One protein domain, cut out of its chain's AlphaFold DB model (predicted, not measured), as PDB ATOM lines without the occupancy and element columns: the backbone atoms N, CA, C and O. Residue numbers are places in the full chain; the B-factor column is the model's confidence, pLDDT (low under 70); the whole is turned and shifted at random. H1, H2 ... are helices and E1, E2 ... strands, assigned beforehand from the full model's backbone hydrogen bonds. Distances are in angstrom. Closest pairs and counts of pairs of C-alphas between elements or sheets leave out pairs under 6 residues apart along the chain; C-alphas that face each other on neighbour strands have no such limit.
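Overview. This is residues 37 to 167 of the 167 residues of the protein "PAS domain S-box protein" of Candidatus Levybacteria bacterium (UniProt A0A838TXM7). A strongly twisted, curled sheet of five strands has helices H1 and H5 packed on one face, with the short H4 on that same face beside the strands. The short helices H2 and H3 pack together by the end of E2, and the last helix, H6, follows E5 and leaves the body as an arm, of which residues 157 to 167 stick out. The printed part has 131 residues, with six named helices and five named strands in the order E1 H1 E2 H2 H3 H4 H5 E3 E4 E5 H6; the sheet's order is E2 E1 E5 E4 E3, antiparallel throughout, and the class is mixed, helices and strands. The whole is compact, with a radius of gyration of the C-alphas of 15.4 A, and only just elongated, spanning 53 by 34 by 23 A with the arm.

Arrangement. E3, residues 111 to 120, E4, residues 126 to 138, and E5, residues 141 to 151, form a meander, each strand the antiparallel neighbour of the one before, and both successive pairs are hairpins. N 117 and O 129, 3.0 A apart, are within hydrogen-bond range across E3 and E4, as are N 134 and O 146, 2.9 A, across E4 and E5. E1, residues 37 to 45, pairs with E5 through N 38 and O 145, 2.9 A, and with the edge strand E2, residues 61 to 66, through N 62 and O 39, 3.0 A. E1 bends by 88 degrees at residue 42, E3 by 83 degrees at 114 and E4 by 67 degrees at 130. H5, residues 96 to 107, makes two layers with the sheet, a helix layer on one face; it lies over E4 and E3 at a height of 7.7 A and runs along the strands, at 24 degrees to E3 on the local plane. Its closest C-alphas to E3 are those of Asn 98 and Ser 117, 5.4 A. H1, residues 50 to 60, lies on the same face over E1 at a height of 9.1 A, slantwise to the strands, at 48 degrees to E1 on the local plane. H1 and H5 touch, closest at the C-alphas of Leu 54 and Leu 102, 6.7 A, and are only just about perpendicular at 72 degrees. H4, residues 87 to 90, also on that face, lies over none of the strands; it touches H1, closest at the C-alphas of Phe 58 and Lys 88, 5.4 A. H2, residues 68 to 73, touches H3, residues 79 to 82, closest at the C-alphas of Asp 68 and Ala 79, 4.7 A; each only grazes the sheet. H6, residues 153 to 165, only grazes it too, with residues 153 to 156. In H1, H2, H5 and H6 every O i to N i+4 pair is within hydrogen-bond range, while H3 and H4 are too short for such a pair.

Along the chain. E4 is 34.2 A from first to last C-alpha, E5 29.9 A, E3 23.1 A, H6 18.8 A and E1 18.7 A. E1 begins at C-alpha 37, (102.288, 121.038, 138.324), and H6 ends at C-alpha 165, (133.628, 97.059, 146.515).

Size, cuts and confidence. The C-alphas of Asn 139 and Lys 167 are the two farthest apart, at 53.9 A. The printed part has no cut, and the links between its named elements are tight. Its mean pLDDT is 95.0, and residues 165 to 167 are under 70.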
ATOM      1  N   ARG A  37     103.024 120.842 139.566       98.12
ATOM      2  CA  ARG A  37     102.288 121.038 138.324       98.12
ATOM      3  C   ARG A  37     103.125 121.834 137.340       98.12
ATOM      4  O   ARG A  37     103.504 122.975 137.610       98.12
ATOM      5  N   CYS A  38     103.322 121.259 136.167       98.19
ATOM      6  CA  CYS A  38     103.888 121.952 135.021       98.19
ATOM      7  C   CYS A  38     102.764 122.343 134.068       98.19
ATOM      8  O   CYS A  38     101.913 121.517 133.747       98.19
ATOM      9  N   GLU A  39     102.763 123.585 133.602       98.50
ATOM     10  CA  GLU A  39     101.854 124.059 132.555       98.50
ATOM     11  C   GLU A  39     102.621 124.205 131.243       98.50
ATOM     12  O   GLU A  39     103.849 124.346 131.225       98.50
ATOM     13  N   LEU A  40     101.881 124.207 130.140       98.25
ATOM     14  CA  LEU A  40     102.389 124.602 128.837       98.25
ATOM     15  C   LEU A  40     101.765 125.944 128.452       98.25
ATOM     16  O   LEU A  40     100.546 126.065 128.385       98.25
ATOM     17  N   GLU A  41     102.586 126.942 128.113       97.88
ATOM     18  CA  GLU A  41     102.078 128.225 127.586       97.88
ATOM     19  C   GLU A  41     101.239 128.053 126.318       97.88
ATOM     20  O   GLU A  41     100.379 128.874 126.001       97.88
ATOM     21  N   LYS A  42     101.526 126.990 125.563       97.88
ATOM     22  CA  LYS A  42     100.781 126.590 124.377       97.88
ATOM     23  C   LYS A  42     100.390 125.124 124.520       97.88
ATOM     24  O   LYS A  42     101.295 124.313 124.724       97.88
ATOM     25  N   PRO A  43      99.109 124.760 124.346       97.69
ATOM     26  CA  PRO A  43      98.692 123.364 124.329       97.69
ATOM     27  C   PRO A  43      99.533 122.538 123.352       97.69
ATOM     28  O   PRO A  43      99.836 122.984 122.243       97.69
ATOM     29  N   LEU A  44      99.929 121.342 123.773       98.38
ATOM     30  CA  LEU A  44     100.708 120.412 122.960       98.38
ATOM     31  C   LEU A  44      99.761 119.487 122.196       98.38
ATOM     32  O   LEU A  44      98.976 118.779 122.818       98.38
ATOM     33  N   SER A  45      99.846 119.443 120.865       98.25
ATOM     34  CA  SER A  45      99.063 118.475 120.091       98.25
ATOM     35  C   SER A  45      99.644 117.070 120.217       98.25
ATOM     36  O   SER A  45     100.824 116.848 119.950       98.25
ATOM     37  N   MET A  46      98.795 116.091 120.531       97.88
ATOM     38  CA  MET A  46      99.206 114.683 120.604       97.88
ATOM     39  C   MET A  46      99.435 114.047 119.225       97.88
ATOM     40  O   MET A  46     100.013 112.967 119.130       97.88
ATOM     41  N   LYS A  47      98.967 114.699 118.153       97.19
ATOM     42  CA  LYS A  47      99.105 114.219 116.770       97.19
ATOM     43  C   LYS A  47     100.445 114.595 116.143       97.19
ATOM     44  O   LYS A  47     100.790 114.075 115.084       97.19
ATOM     45  N   ASP A  48     101.184 115.510 116.766       97.94
ATOM     46  CA  ASP A  48     102.488 115.917 116.265       97.94
ATOM     47  C   ASP A  48     103.506 114.766 116.368       97.94
ATOM     48  O   ASP A  48     103.431 113.945 117.280       97.94
ATOM     49  N   PRO A  49     104.516 114.694 115.485       98.19
ATOM     50  CA  PRO A  49     105.620 113.757 115.655       98.19
ATOM     51  C   PRO A  49     106.318 113.952 117.008       98.19
ATOM     52  O   PRO A  49     106.556 115.089 117.413       98.19
ATOM     53  N   ILE A  50     106.734 112.860 117.661       97.44
ATOM     54  CA  ILE A  50     107.374 112.867 118.996       97.44
ATOM     55  C   ILE A  50     108.475 113.929 119.110       97.44
ATOM     56  O   ILE A  50     108.515 114.678 120.079       97.44
ATOM     57  N   LYS A  51     109.333 114.063 118.091       96.75
ATOM     58  CA  LYS A  51     110.401 115.074 118.074       96.75
ATOM     59  C   LYS A  51     109.867 116.509 118.202       96.75
ATOM     60  O   LYS A  51     110.471 117.323 118.897       96.75
ATOM     61  N   LYS A  52     108.746 116.828 117.544       98.12
ATOM     62  CA  LYS A  52     108.087 118.136 117.678       98.12
ATOM     63  C   LYS A  52     107.469 118.296 119.062       98.12
ATOM     64  O   LYS A  52     107.616 119.360 119.651       98.12
ATOM     65  N   GLN A  53     106.844 117.242 119.586       98.44
ATOM     66  CA  GLN A  53     106.261 117.263 120.925       98.44
ATOM     67  C   GLN A  53     107.320 117.519 122.006       98.44
ATOM     68  O   GLN A  53     107.146 118.399 122.843       98.44
ATOM     69  N   LEU A  54     108.464 116.834 121.932       97.00
ATOM     70  CA  LEU A  54     109.591 117.018 122.846       97.00
ATOM     71  C   LEU A  54     110.117 118.460 122.822       97.00
ATOM     72  O   LEU A  54     110.237 119.109 123.861       97.00
ATOM     73  N   ALA A  55     110.378 118.990 121.622       96.81
ATOM     74  CA  ALA A  55     110.828 120.370 121.458       96.81
ATOM     75  C   ALA A  55     109.801 121.383 121.996       96.81
ATOM     76  O   ALA A  55     110.173 122.410 122.563       96.81
ATOM     77  N   HIS A  56     108.507 121.094 121.842       98.19
ATOM     78  CA  HIS A  56     107.419 121.920 122.359       98.19
ATOM     79  C   HIS A  56     107.374 121.920 123.891       98.19
ATOM     80  O   HIS A  56     107.253 122.996 124.476       98.19
ATOM     81  N   ILE A  57     107.547 120.761 124.538       97.81
ATOM     82  CA  ILE A  57     107.610 120.647 126.006       97.81
ATOM     83  C   ILE A  57     108.754 121.501 126.563       97.81
ATOM     84  O   ILE A  57     108.519 122.332 127.435       97.81
ATOM     85  N   PHE A  58     109.970 121.381 126.024       97.00
ATOM     86  CA  PHE A  58     111.100 122.198 126.490       97.00
ATOM     87  C   PHE A  58     110.918 123.695 126.225       97.00
ATOM     88  O   PHE A  58     111.404 124.528 126.992       97.00
ATOM     89  N   LYS A  59     110.248 124.051 125.126       97.12
ATOM     90  CA  LYS A  59     110.066 125.448 124.728       97.12
ATOM     91  C   LYS A  59     108.999 126.167 125.551       97.12
ATOM     92  O   LYS A  59     109.205 127.327 125.891       97.12
ATOM     93  N   TYR A  60     107.874 125.508 125.824       98.12
ATOM     94  CA  TYR A  60     106.689 126.143 126.413       98.12
ATOM     95  C   TYR A  60     106.356 125.649 127.823       98.12
ATOM     96  O   TYR A  60     105.473 126.221 128.459       98.12
ATOM     97  N   GLY A  61     107.037 124.611 128.310       98.12
ATOM     98  CA  GLY A  61     106.830 124.048 129.638       98.12
ATOM     99  C   GLY A  61     107.477 124.870 130.745       98.12
ATOM    100  O   GLY A  61     108.637 125.288 130.644       98.12
ATOM    101  N   TYR A  62     106.730 125.080 131.822       98.31
ATOM    102  CA  TYR A  62     107.211 125.747 133.026       98.31
ATOM    103  C   TYR A  62     106.549 125.174 134.278       98.31
ATOM    104  O   TYR A  62     105.420 124.682 134.232       98.31
ATOM    105  N   LEU A  63     107.248 125.266 135.407       98.12
ATOM    106  CA  LEU A  63     106.730 124.852 136.705       98.12
ATOM    107  C   LEU A  63     105.733 125.898 137.214       98.12
ATOM    108  O   LEU A  63     106.121 126.977 137.654       98.12
ATOM    109  N   ALA A  64     104.439 125.609 137.146       97.94
ATOM    110  CA  ALA A  64     103.413 126.551 137.576       97.94
ATOM    111  C   ALA A  64     103.212 126.533 139.093       97.94
ATOM    112  O   ALA A  64     102.968 127.578 139.699       97.94
ATOM    113  N   GLU A  65     103.301 125.353 139.702       96.19
ATOM    114  CA  GLU A  65     103.104 125.147 141.135       96.19
ATOM    115  C   GLU A  65     103.991 124.003 141.632       96.19
ATOM    116  O   GLU A  65     104.209 123.024 140.919       96.19
ATOM    117  N   CYS A  66     104.475 124.113 142.867       96.88
ATOM    118  CA  CYS A  66     105.119 123.020 143.583       96.88
ATOM    119  C   CYS A  66     104.935 123.171 145.100       96.88
ATOM    120  O   CYS A  66     104.513 124.229 145.570       96.88
ATOM    121  N   ASN A  67     105.246 122.130 145.873       97.00
ATOM    122  CA  ASN A  67     105.359 122.228 147.330       97.00
ATOM    123  C   ASN A  67     106.771 122.675 147.769       97.00
ATOM    124  O   ASN A  67     107.708 122.741 146.968       97.00
ATOM    125  N   ASP A  68     106.920 122.999 149.059       96.69
ATOM    126  CA  ASP A  68     108.207 123.420 149.639       96.69
ATOM    127  C   ASP A  68     109.258 122.296 149.586       96.69
ATOM    128  O   ASP A  68     110.441 122.589 149.430       96.69
ATOM    129  N   ALA A  69     108.844 121.023 149.649       97.12
ATOM    130  CA  ALA A  69     109.757 119.884 149.531       97.12
ATOM    131  C   ALA A  69     110.466 119.866 148.170       97.12
ATOM    132  O   ALA A  69     111.686 119.731 148.118       97.12
ATOM    133  N   MET A  70     109.735 120.100 147.071       96.94
ATOM    134  CA  MET A  70     110.369 120.239 145.762       96.94
ATOM    135  C   MET A  70     111.320 121.433 145.729       96.94
ATOM    136  O   MET A  70     112.445 121.292 145.277       96.94
ATOM    137  N   ALA A  71     110.918 122.595 146.251       96.81
ATOM    138  CA  ALA A  71     111.781 123.779 146.272       96.81
ATOM    139  C   ALA A  71     113.139 123.500 146.940       96.81
ATOM    140  O   ALA A  71     114.184 123.894 146.416       96.81
ATOM    141  N   GLN A  72     113.120 122.761 148.051       96.81
ATOM    142  CA  GLN A  72     114.313 122.358 148.796       96.81
ATOM    143  C   GLN A  72     115.232 121.433 147.996       96.81
ATOM    144  O   GLN A  72     116.446 121.619 148.056       96.81
ATOM    145  N   MET A  73     114.683 120.520 147.185       96.50
ATOM    146  CA  MET A  73     115.472 119.671 146.277       96.50
ATOM    147  C   MET A  73     116.292 120.494 145.265       96.50
ATOM    148  O   MET A  73     117.391 120.094 144.905       96.50
ATOM    149  N   TYR A  74     115.814 121.679 144.860       96.62
ATOM    150  CA  TYR A  74     116.550 122.598 143.968       96.62
ATOM    151  C   TYR A  74     117.320 123.695 144.723       96.62
ATOM    152  O   TYR A  74     117.796 124.662 144.120       96.62
ATOM    153  N   GLY A  75     117.453 123.572 146.048       96.19
ATOM    154  CA  GLY A  75     118.215 124.494 146.887       96.19
ATOM    155  C   GLY A  75     117.475 125.773 147.295       96.19
ATOM    156  O   GLY A  75     118.107 126.704 147.803       96.19
ATOM    157  N   TYR A  76     116.163 125.866 147.086       96.62
ATOM    158  CA  TYR A  76     115.319 126.981 147.538       96.62
ATOM    159  C   TYR A  76     114.666 126.682 148.890       96.62
ATOM    160  O   TYR A  76     114.587 125.534 149.316       96.62
ATOM    161  N   LYS A  77     114.198 127.711 149.605       95.69
ATOM    162  CA  LYS A  77     113.532 127.515 150.904       95.69
ATOM    163  C   LYS A  77     112.023 127.373 150.751       95.69
ATOM    164  O   LYS A  77     111.396 126.698 151.568       95.69
ATOM    165  N   LYS A  78     111.444 128.040 149.751       96.38
ATOM    166  CA  LYS A  78     110.000 128.142 149.538       96.38
ATOM    167  C   LYS A  78     109.616 127.884 148.090       96.38
ATOM    168  O   LYS A  78     110.277 128.359 147.173       96.38
ATOM    169  N   ALA A  79     108.479 127.217 147.895       95.88
ATOM    170  CA  ALA A  79     107.893 126.938 146.583       95.88
ATOM    171  C   ALA A  79     107.757 128.181 145.693       95.88
ATOM    172  O   ALA A  79     107.972 128.119 144.484       95.88
ATOM    173  N   ALA A  80     107.448 129.331 146.296       96.00
ATOM    174  CA  ALA A  80     107.313 130.597 145.584       96.00
ATOM    175  C   ALA A  80     108.595 131.029 144.846       96.00
ATOM    176  O   ALA A  80     108.493 131.733 143.847       96.00
ATOM    177  N   GLU A  81     109.774 130.603 145.309       96.31
ATOM    178  CA  GLU A  81     111.065 130.940 144.696       96.31
ATOM    179  C   GLU A  81     111.372 130.094 143.450       96.31
ATOM    180  O   GLU A  81     112.141 130.525 142.598       96.31
ATOM    181  N   LEU A  82     110.770 128.903 143.336       95.38
ATOM    182  CA  LEU A  82     110.959 127.987 142.202       95.38
ATOM    183  C   LEU A  82     109.862 128.147 141.130       95.38
ATOM    184  O   LEU A  82     109.963 127.623 140.021       95.38
ATOM    185  N   LYS A  83     108.794 128.887 141.444       94.69
ATOM    186  CA  LYS A  83     107.655 129.092 140.549       94.69
ATOM    187  C   LYS A  83     108.075 129.761 139.233       94.69
ATOM    188  O   LYS A  83     108.856 130.705 139.211       94.69
ATOM    189  N   ASN A  84     107.462 129.316 138.141       96.19
ATOM    190  CA  ASN A  84     107.660 129.759 136.760       96.19
ATOM    191  C   ASN A  84     109.034 129.451 136.147       96.19
ATOM    192  O   ASN A  84     109.317 129.930 135.045       96.19
ATOM    193  N   ILE A  85     109.871 128.633 136.794       96.00
ATOM    194  CA  ILE A  85     111.111 128.165 136.169       96.00
ATOM    195  C   ILE A  85     110.796 127.357 134.902       96.00
ATOM    196  O   ILE A  85     109.813 126.607 134.855       96.00
ATOM    197  N   ARG A  86     111.598 127.526 133.842       96.69
ATOM    198  CA  ARG A  86     111.406 126.754 132.607       96.69
ATOM    199  C   ARG A  86     111.932 125.347 132.799       96.69
ATOM    200  O   ARG A  86     112.988 125.158 133.394       96.69
ATOM    201  N   LEU A  87     111.256 124.372 132.189       95.38
ATOM    202  CA  LEU A  87     111.727 122.985 132.225       95.38
ATOM    203  C   LEU A  87     113.163 122.864 131.710       95.38
ATOM    204  O   LEU A  87     113.975 122.205 132.339       95.38
ATOM    205  N   LYS A  88     113.506 123.567 130.627       94.50
ATOM    206  CA  LYS A  88     114.865 123.565 130.061       94.50
ATOM    207  C   LYS A  88     115.955 124.133 130.989       94.50
ATOM    208  O   LYS A  88     117.130 123.915 130.709       94.50
ATOM    209  N   ASP A  89     115.584 124.899 132.018       92.88
ATOM    210  CA  ASP A  89     116.539 125.536 132.935       92.88
ATOM    211  C   ASP A  89     116.913 124.591 134.091       92.88
ATOM    212  O   ASP A  89     118.007 124.699 134.637       92.88
ATOM    213  N   ILE A  90     116.031 123.641 134.430       93.44
ATOM    214  CA  ILE A  90     116.278 122.594 135.438       93.44
ATOM    215  C   ILE A  90     116.642 121.243 134.812       93.44
ATOM    216  O   ILE A  90     117.447 120.499 135.361       93.44
ATOM    217  N   MET A  91     116.099 120.946 133.634       93.06
ATOM    218  CA  MET A  91     116.294 119.709 132.892       93.06
ATOM    219  C   MET A  91     117.102 120.005 131.633       93.06
ATOM    220  O   MET A  91     116.603 120.624 130.693       93.06
ATOM    221  N   VAL A  92     118.356 119.550 131.606       85.06
ATOM    222  CA  VAL A  92     119.277 119.815 130.495       85.06
ATOM    223  C   VAL A  92     118.770 119.111 129.226       85.06
ATOM    224  O   VAL A  92     118.772 117.879 129.195       85.06
ATOM    225  N   PRO A  93     118.377 119.838 128.158       84.62
ATOM    226  CA  PRO A  93     117.790 119.212 126.966       84.62
ATOM    227  C   PRO A  93     118.777 118.364 126.157       84.62
ATOM    228  O   PRO A  93     118.363 117.512 125.378       84.62
ATOM    229  N   THR A  94     120.078 118.616 126.312       87.31
ATOM    230  CA  THR A  94     121.146 117.848 125.658       87.31
ATOM    231  C   THR A  94     121.507 116.568 126.408       87.31
ATOM    232  O   THR A  94     122.321 115.803 125.906       87.31
ATOM    233  N   ASP A  95     120.950 116.344 127.602       91.81
ATOM    234  CA  ASP A  95     121.083 115.068 128.302       91.81
ATOM    235  C   ASP A  95     120.112 114.050 127.679       91.81
ATOM    236  O   ASP A  95     118.899 114.293 127.580       91.81
ATOM    237  N   GLU A  96     120.650 112.919 127.226       94.00
ATOM    238  CA  GLU A  96     119.864 111.855 126.605       94.00
ATOM    239  C   GLU A  96     118.855 111.246 127.581       94.00
ATOM    240  O   GLU A  96     117.741 110.936 127.161       94.00
ATOM    241  N   GLU A  97     119.167 111.148 128.878       94.19
ATOM    242  CA  GLU A  97     118.234 110.592 129.869       94.19
ATOM    243  C   GLU A  97     116.986 111.463 130.015       94.19
ATOM    244  O   GLU A  97     115.874 110.945 130.100       94.19
ATOM    245  N   ASN A  98     117.131 112.784 129.927       95.56
ATOM    246  CA  ASN A  98     115.998 113.710 129.960       95.56
ATOM    247  C   ASN A  98     115.147 113.646 128.693       95.56
ATOM    248  O   ASN A  98     113.913 113.656 128.749       95.56
ATOM    249  N   SER A  99     115.804 113.562 127.537       94.88
ATOM    250  CA  SER A  99     115.112 113.384 126.260       94.88
ATOM    251  C   SER A  99     114.369 112.046 126.210       94.88
ATOM    252  O   SER A  99     113.229 111.997 125.740       94.88
ATOM    253  N   ASN A 100     114.969 110.980 126.744       96.25
ATOM    254  CA  ASN A 100     114.358 109.658 126.867       96.25
ATOM    255  C   ASN A 100     113.192 109.677 127.858       96.25
ATOM    256  O   ASN A 100     112.110 109.217 127.510       96.25
ATOM    257  N   TYR A 101     113.361 110.284 129.034       97.50
ATOM    258  CA  TYR A 101     112.307 110.476 130.033       97.50
ATOM    259  C   TYR A 101     111.048 111.126 129.438       97.50
ATOM    260  O   TYR A 101     109.950 110.578 129.543       97.50
ATOM    261  N   LEU A 102     111.193 112.261 128.746       97.38
ATOM    262  CA  LEU A 102     110.055 112.942 128.120       97.38
ATOM    263  C   LEU A 102     109.512 112.188 126.898       97.38
ATOM    264  O   LEU A 102     108.312 112.222 126.628       97.38
ATOM    265  N   THR A 103     110.370 111.485 126.159       97.62
ATOM    266  CA  THR A 103     109.932 110.626 125.051       97.62
ATOM    267  C   THR A 103     109.080 109.465 125.553       97.62
ATOM    268  O   THR A 103     108.040 109.174 124.960       97.62
ATOM    269  N   ASP A 104     109.483 108.829 126.651       98.00
ATOM    270  CA  ASP A 104     108.728 107.761 127.302       98.00
ATOM    271  C   ASP A 104     107.379 108.292 127.791       98.00
ATOM    272  O   ASP A 104     106.363 107.631 127.593       98.00
ATOM    273  N   PHE A 105     107.344 109.521 128.321       98.31
ATOM    274  CA  PHE A 105     106.107 110.192 128.724       98.31
ATOM    275  C   PHE A 105     105.136 110.379 127.561       98.31
ATOM    276  O   PHE A 105     103.956 110.064 127.681       98.31
ATOM    277  N   ILE A 106     105.626 110.842 126.411       98.06
ATOM    278  CA  ILE A 106     104.802 111.003 125.209       98.06
ATOM    279  C   ILE A 106     104.288 109.638 124.724       98.06
ATOM    280  O   ILE A 106     103.099 109.478 124.447       98.06
ATOM    281  N   LYS A 107     105.167 108.630 124.646       98.00
ATOM    282  CA  LYS A 107     104.825 107.280 124.158       98.00
ATOM    283  C   LYS A 107     103.851 106.542 125.069       98.00
ATOM    284  O   LYS A 107     103.059 105.742 124.579       98.00
ATOM    285  N   SER A 108     103.885 106.809 126.371       97.50
ATOM    286  CA  SER A 108     103.006 106.182 127.356       97.50
ATOM    287  C   SER A 108     101.634 106.853 127.472       97.50
ATOM    288  O   SER A 108     100.921 106.641 128.454       97.50
ATOM    289  N   ASN A 109     101.256 107.667 126.480       96.62
ATOM    290  CA  ASN A 109     100.043 108.477 126.498       96.62
ATOM    291  C   ASN A 109     100.000 109.422 127.712       96.62
ATOM    292  O   ASN A 109      98.980 109.548 128.389       96.62
ATOM    293  N   PHE A 110     101.136 110.069 127.986       98.12
ATOM    294  CA  PHE A 110     101.314 111.039 129.061       98.12
ATOM    295  C   PHE A 110     101.052 110.453 130.450       98.12
ATOM    296  O   PHE A 110     100.430 111.088 131.300       98.12
ATOM    297  N   LYS A 111     101.547 109.238 130.707       98.12
ATOM    298  CA  LYS A 111     101.495 108.610 132.032       98.12
ATOM    299  C   LYS A 111     102.772 107.837 132.324       98.12
ATOM    300  O   LYS A 111     103.044 106.825 131.687       98.12
ATOM    301  N   LEU A 112     103.544 108.274 133.307       97.19
ATOM    302  CA  LEU A 112     104.776 107.604 133.720       97.19
ATOM    303  C   LEU A 112     104.773 107.286 135.204       97.19
ATOM    304  O   LEU A 112     104.189 108.000 136.019       97.19
ATOM    305  N   GLN A 113     105.470 106.207 135.536       97.38
ATOM    306  CA  GLN A 113     105.743 105.800 136.903       97.38
ATOM    307  C   GLN A 113     107.194 105.349 137.011       97.38
ATOM    308  O   GLN A 113     107.701 104.694 136.100       97.38
ATOM    309  N   LYS A 114     107.833 105.680 138.136       96.25
ATOM    310  CA  LYS A 114     109.202 105.279 138.489       96.25
ATOM    311  C   LYS A 114     110.226 105.533 137.376       96.25
ATOM    312  O   LYS A 114     111.118 104.714 137.146       96.25
ATOM    313  N   ARG A 115     110.100 106.655 136.656       97.50
ATOM    314  CA  ARG A 115     111.051 107.021 135.595       97.50
ATOM    315  C   ARG A 115     112.025 108.076 136.094       97.50
ATOM    316  O   ARG A 115     111.640 108.989 136.818       97.50
ATOM    317  N   ARG A 116     113.293 107.925 135.721       96.75
ATOM    318  CA  ARG A 116     114.360 108.816 136.169       96.75
ATOM    319  C   ARG A 116     114.476 110.043 135.275       96.75
ATOM    320  O   ARG A 116     114.285 109.916 134.070       96.75
ATOM    321  N   SER A 117     114.805 111.180 135.875       96.69
ATOM    322  CA  SER A 117     115.275 112.388 135.193       96.69
ATOM    323  C   SER A 117     116.610 112.837 135.785       96.69
ATOM    324  O   SER A 117     116.942 112.497 136.924       96.69
ATOM    325  N   HIS A 118     117.381 113.576 134.991       96.44
ATOM    326  CA  HIS A 118     118.660 114.169 135.365       96.44
ATOM    327  C   HIS A 118     118.524 115.685 135.385       96.44
ATOM    328  O   HIS A 118     118.403 116.340 134.350       96.44
ATOM    329  N   GLU A 119     118.548 116.274 136.566       96.31
ATOM    330  CA  GLU A 119     118.216 117.683 136.720       96.31
ATOM    331  C   GLU A 119     119.279 118.423 137.514       96.31
ATOM    332  O   GLU A 119     120.141 117.818 138.153       96.31
ATOM    333  N   ARG A 120     119.262 119.751 137.421       96.31
ATOM    334  CA  ARG A 120     120.223 120.617 138.097       96.31
ATOM    335  C   ARG A 120     119.527 121.547 139.068       96.31
ATOM    336  O   ARG A 120     118.518 122.169 138.735       96.31
ATOM    337  N   ASP A 121     120.098 121.656 140.261       96.50
ATOM    338  CA  ASP A 121     119.682 122.666 141.226       96.50
ATOM    339  C   ASP A 121     120.219 124.059 140.855       96.50
ATOM    340  O   ASP A 121     120.989 124.235 139.905       96.50
ATOM    341  N   LYS A 122     119.838 125.076 141.636       95.06
ATOM    342  CA  LYS A 122     120.268 126.462 141.399       95.06
ATOM    343  C   LYS A 122     121.778 126.700 141.551       95.06
ATOM    344  O   LYS A 122     122.264 127.757 141.161       95.06
ATOM    345  N   TYR A 123     122.504 125.758 142.152       95.88
ATOM    346  CA  TYR A 123     123.957 125.796 142.305       95.88
ATOM    347  C   TYR A 123     124.672 125.013 141.191       95.88
ATOM    348  O   TYR A 123     125.899 125.016 141.131       95.88
ATOM    349  N   GLY A 124     123.919 124.363 140.297       94.12
ATOM    350  CA  GLY A 124     124.440 123.542 139.209       94.12
ATOM    351  C   GLY A 124     124.771 122.104 139.610       94.12
ATOM    352  O   GLY A 124     125.304 121.367 138.776       94.12
ATOM    353  N   ASN A 125     124.455 121.675 140.839       95.44
ATOM    354  CA  ASN A 125     124.658 120.283 141.236       95.44
ATOM    355  C   ASN A 125     123.670 119.390 140.489       95.44
ATOM    356  O   ASN A 125     122.505 119.752 140.317       95.44
ATOM    357  N   SER A 126     124.145 118.225 140.053       94.88
ATOM    358  CA  SER A 126     123.312 117.246 139.355       94.88
ATOM    359  C   SER A 126     122.586 116.348 140.349       94.88
ATOM    360  O   SER A 126     123.207 115.803 141.264       94.88
ATOM    361  N   HIS A 127     121.294 116.167 140.108       96.56
ATOM    362  CA  HIS A 127     120.388 115.331 140.879       96.56
ATOM    363  C   HIS A 127     119.718 114.312 139.962       96.56
ATOM    364  O   HIS A 127     119.387 114.613 138.812       96.56
ATOM    365  N   ILE A 128     119.513 113.103 140.477       97.12
ATOM    366  CA  ILE A 128     118.734 112.056 139.822       97.12
ATOM    367  C   ILE A 128     117.421 111.924 140.581       97.12
ATOM    368  O   ILE A 128     117.395 111.479 141.731       97.12
ATOM    369  N   PHE A 129     116.325 112.273 139.915       97.75
ATOM    370  CA  PHE A 129     114.989 112.165 140.485       97.75
ATOM    371  C   PHE A 129     114.277 110.927 139.959       97.75
ATOM    372  O   PHE A 129     114.360 110.613 138.776       97.75
ATOM    373  N   GLU A 130     113.548 110.229 140.826       98.00
ATOM    374  CA  GLU A 130     112.542 109.244 140.428       98.00
ATOM    375  C   GLU A 130     111.170 109.917 140.388       98.00
ATOM    376  O   GLU A 130     110.732 110.483 141.389       98.00
ATOM    377  N   ASN A 131     110.495 109.838 139.240       98.19
ATOM    378  CA  ASN A 131     109.281 110.591 138.951       98.19
ATOM    379  C   ASN A 131     108.074 109.685 138.692       98.19
ATOM    380  O   ASN A 131     108.173 108.651 138.019       98.19
ATOM    381  N   ASN A 132     106.910 110.151 139.143       98.19
ATOM    382  CA  ASN A 132     105.594 109.677 138.718       98.19
ATOM    383  C   ASN A 132     104.800 110.874 138.198       98.19
ATOM    384  O   ASN A 132     104.722 111.887 138.884       98.19
ATOM    385  N   LEU A 133     104.198 110.780 137.013       98.12
ATOM    386  CA  LEU A 133     103.497 111.918 136.419       98.12
ATOM    387  C   LEU A 133     102.392 111.514 135.449       98.12
ATOM    388  O   LEU A 133     102.460 110.480 134.780       98.12
ATOM    389  N   ILE A 134     101.387 112.379 135.362       98.62
ATOM    390  CA  ILE A 134     100.261 112.279 134.437       98.62
ATOM    391  C   ILE A 134     100.051 113.605 133.705       98.62
ATOM    392  O   ILE A 134     100.136 114.678 134.301       98.62
ATOM    393  N   GLY A 135      99.756 113.533 132.413       98.44
ATOM    394  CA  GLY A 135      99.295 114.662 131.617       98.44
ATOM    395  C   GLY A 135      97.787 114.847 131.744       98.44
ATOM    396  O   GLY A 135      97.033 113.881 131.836       98.44
ATOM    397  N   ILE A 136      97.342 116.099 131.718       98.44
ATOM    398  CA  ILE A 136      95.928 116.457 131.603       98.44
ATOM    399  C   ILE A 136      95.653 116.796 130.143       98.44
ATOM    400  O   ILE A 136      96.290 117.689 129.573       98.44
ATOM    401  N   ILE A 137      94.731 116.040 129.550       98.25
ATOM    402  CA  ILE A 137      94.443 116.046 128.119       98.25
ATOM    403  C   ILE A 137      93.017 116.538 127.896       98.25
ATOM    404  O   ILE A 137      92.075 115.991 128.464       98.25
ATOM    405  N   GLU A 138      92.860 117.510 127.001       97.62
ATOM    406  CA  GLU A 138      91.568 118.007 126.535       97.62
ATOM    407  C   GLU A 138      91.570 118.085 125.006       97.62
ATOM    408  O   GLU A 138      92.478 118.649 124.398       97.62
ATOM    409  N   ASN A 139      90.559 117.498 124.357       96.81
ATOM    410  CA  ASN A 139      90.370 117.554 122.899       96.81
ATOM    411  C   ASN A 139      91.600 117.129 122.061       96.81
ATOM    412  O   ASN A 139      91.826 117.645 120.968       96.81
ATOM    413  N   GLY A 140      92.404 116.183 122.561       97.25
ATOM    414  CA  GLY A 140      93.628 115.721 121.889       97.25
ATOM    415  C   GLY A 140      94.837 116.649 122.055       97.25
ATOM    416  O   GLY A 140      95.824 116.508 121.324       97.25
ATOM    417  N   TYR A 141      94.766 117.581 123.008       98.44
ATOM    418  CA  TYR A 141      95.862 118.451 123.406       98.44
ATOM    419  C   TYR A 141      96.223 118.238 124.873       98.44
ATOM    420  O   TYR A 141      95.350 118.173 125.735       98.44
ATOM    421  N   VAL A 142      97.517 118.176 125.165       98.44
ATOM    422  CA  VAL A 142      98.031 118.183 126.536       98.44
ATOM    423  C   VAL A 142      98.159 119.630 126.990       98.44
ATOM    424  O   VAL A 142      98.783 120.445 126.306       98.44
ATOM    425  N   LEU A 143      97.573 119.944 128.141       98.12
ATOM    426  CA  LEU A 143      97.581 121.297 128.708       98.12
ATOM    427  C   LEU A 143      98.650 121.458 129.791       98.12
ATOM    428  O   LEU A 143      99.319 122.485 129.882       98.12
ATOM    429  N   ARG A 144      98.803 120.423 130.617       98.50
ATOM    430  CA  ARG A 144      99.644 120.422 131.817       98.50
ATOM    431  C   ARG A 144     100.001 119.005 132.226       98.50
ATOM    432  O   ARG A 144      99.382 118.051 131.755       98.50
ATOM    433  N   ALA A 145     100.942 118.885 133.150       98.44
ATOM    434  CA  ALA A 145     101.245 117.642 133.837       98.44
ATOM    435  C   ALA A 145     101.278 117.859 135.350       98.44
ATOM    436  O   ALA A 145     101.725 118.904 135.824       98.44
ATOM    437  N   TRP A 146     100.814 116.859 136.086       98.38
ATOM    438  CA  TRP A 146     100.987 116.752 137.530       98.38
ATOM    439  C   TRP A 146     101.930 115.603 137.825       98.38
ATOM    440  O   TRP A 146     101.840 114.561 137.172       98.38
ATOM    441  N   GLY A 147     102.778 115.764 138.829       97.94
ATOM    442  CA  GLY A 147     103.659 114.687 139.230       97.94
ATOM    443  C   GLY A 147     104.171 114.796 140.649       97.94
ATOM    444  O   GLY A 147     103.978 115.799 141.343       97.94
ATOM    445  N   THR A 148     104.814 113.709 141.054       98.25
ATOM    446  CA  THR A 148     105.655 113.654 142.237       98.25
ATOM    447  C   THR A 148     107.067 113.259 141.851       98.25
ATOM    448  O   THR A 148     107.285 112.572 140.846       98.25
ATOM    449  N   GLN A 149     108.027 113.704 142.652       97.75
ATOM    450  CA  GLN A 149     109.423 113.349 142.490       97.75
ATOM    451  C   GLN A 149     110.104 113.124 143.830       97.75
ATOM    452  O   GLN A 149     109.796 113.767 144.838       97.75
ATOM    453  N   ARG A 150     111.084 112.228 143.814       97.69
ATOM    454  CA  ARG A 150     111.954 111.950 144.948       97.69
ATOM    455  C   ARG A 150     113.400 111.959 144.492       97.69
ATOM    456  O   ARG A 150     113.729 111.337 143.484       97.69
ATOM    457  N   ASP A 151     114.249 112.632 145.253       97.44
ATOM    458  CA  ASP A 151     115.693 112.594 145.043       97.44
ATOM    459  C   ASP A 151     116.244 111.218 145.432       97.44
ATOM    460  O   ASP A 151     116.095 110.775 146.574       97.44
ATOM    461  N   ILE A 152     116.850 110.527 144.468       97.12
ATOM    462  CA  ILE A 152     117.482 109.218 144.661       97.12
ATOM    463  C   ILE A 152     118.994 109.270 144.406       97.12
ATOM    464  O   ILE A 152     119.640 108.225 144.301       97.12
ATOM    465  N   THR A 153     119.572 110.469 144.325       96.12
ATOM    466  CA  THR A 153     120.985 110.690 143.989       96.12
ATOM    467  C   THR A 153     121.913 109.951 144.950       96.12
ATOM    468  O   THR A 153     122.762 109.165 144.526       96.12
ATOM    469  N   GLU A 154     121.728 110.137 146.259       94.62
ATOM    470  CA  GLU A 154     122.567 109.481 147.269       94.62
ATOM    471  C   GLU A 154     122.345 107.964 147.329       94.62
ATOM    472  O   GLU A 154     123.291 107.211 147.563       94.62
ATOM    473  N   GLN A 155     121.126 107.497 147.038       94.62
ATOM    474  CA  GLN A 155     120.827 106.067 146.945       94.62
ATOM    475  C   GLN A 155     121.591 105.417 145.782       94.62
ATOM    476  O   GLN A 155     122.178 104.349 145.955       94.62
ATOM    477  N   ILE A 156     121.628 106.061 144.609       93.56
ATOM    478  CA  ILE A 156     122.390 105.571 143.452       93.56
ATOM    479  C   ILE A 156     123.888 105.548 143.768       93.56
ATOM    480  O   ILE A 156     124.512 104.496 143.632       93.56
ATOM    481  N   LYS A 157     124.448 106.646 144.293       91.69
ATOM    482  CA  LYS A 157     125.873 106.713 144.670       91.69
ATOM    483  C   LYS A 157     126.258 105.664 145.717       91.69
ATOM    484  O   LYS A 157     127.382 105.161 145.722       91.69
ATOM    485  N   ALA A 158     125.369 105.355 146.661       91.25
ATOM    486  CA  ALA A 158     125.603 104.299 147.645       91.25
ATOM    487  C   ALA A 158     125.644 102.912 146.987       91.25
ATOM    488  O   ALA A 158     126.569 102.145 147.253       91.25
ATOM    489  N   ASN A 159     124.695 102.624 146.093       90.25
ATOM    490  CA  ASN A 159     124.628 101.350 145.378       90.25
ATOM    491  C   ASN A 159     125.843 101.139 144.463       90.25
ATOM    492  O   ASN A 159     126.444 100.069 144.482       90.25
ATOM    493  N   GLU A 160     126.257 102.162 143.714       88.75
ATOM    494  CA  GLU A 160     127.437 102.091 142.839       88.75
ATOM    495  C   GLU A 160     128.724 101.840 143.628       88.75
ATOM    496  O   GLU A 160     129.543 101.010 143.231       88.75
ATOM    497  N   ARG A 161     128.884 102.493 144.791       84.25
ATOM    498  CA  ARG A 161     130.011 102.221 145.694       84.25
ATOM    499  C   ARG A 161     130.010 100.768 146.158       84.25
ATOM    500  O   ARG A 161     131.054 100.132 146.123       84.25
ATOM    501  N   GLN A 162     128.864 100.229 146.573       78.50
ATOM    502  CA  GLN A 162     128.776  98.835 147.020       78.50
ATOM    503  C   GLN A 162     129.122  97.837 145.912       78.50
ATOM    504  O   GLN A 162     129.825  96.868 146.175       78.50
ATOM    505  N   GLU A 163     128.664  98.071 144.683       77.50
ATOM    506  CA  GLU A 163     128.977  97.202 143.544       77.50
ATOM    507  C   GLU A 163     130.449  97.295 143.119       77.50
ATOM    508  O   GLU A 163     131.017  96.304 142.665       77.50
ATOM    509  N   PHE A 164     131.093  98.448 143.316       72.94
ATOM    510  CA  PHE A 164     132.537  98.593 143.129       72.94
ATOM    511  C   PHE A 164     133.341  97.798 144.169       72.94
ATOM    512  O   PHE A 164     134.291  97.126 143.798       72.94
ATOM    513  N   TRP A 165     132.941  97.808 145.447       61.78
ATOM    514  CA  TRP A 165     133.628  97.059 146.515       61.78
ATOM    515  C   TRP A 165     133.415  95.537 146.469       61.78
ATOM    516  O   TRP A 165     134.111  94.805 147.169       61.78
ATOM    517  N   LYS A 166     132.439  95.054 145.692       62.84
ATOM    518  CA  LYS A 166     132.189  93.618 145.477       62.84
ATOM    519  C   LYS A 166     132.966  93.030 144.292       62.84
ATOM    520  O   LYS A 166     132.930  91.812 144.121       62.84
ATOM    521  N   LYS A 167     133.589  93.870 143.464       52.41
ATOM    522  CA  LYS A 167     134.450  93.464 142.344       52.41
ATOM    523  C   LYS A 167     135.909  93.458 142.772       52.41
ATOM    524  O   LYS A 167     136.630  92.578 142.258       52.41
TER     525      LYS A 167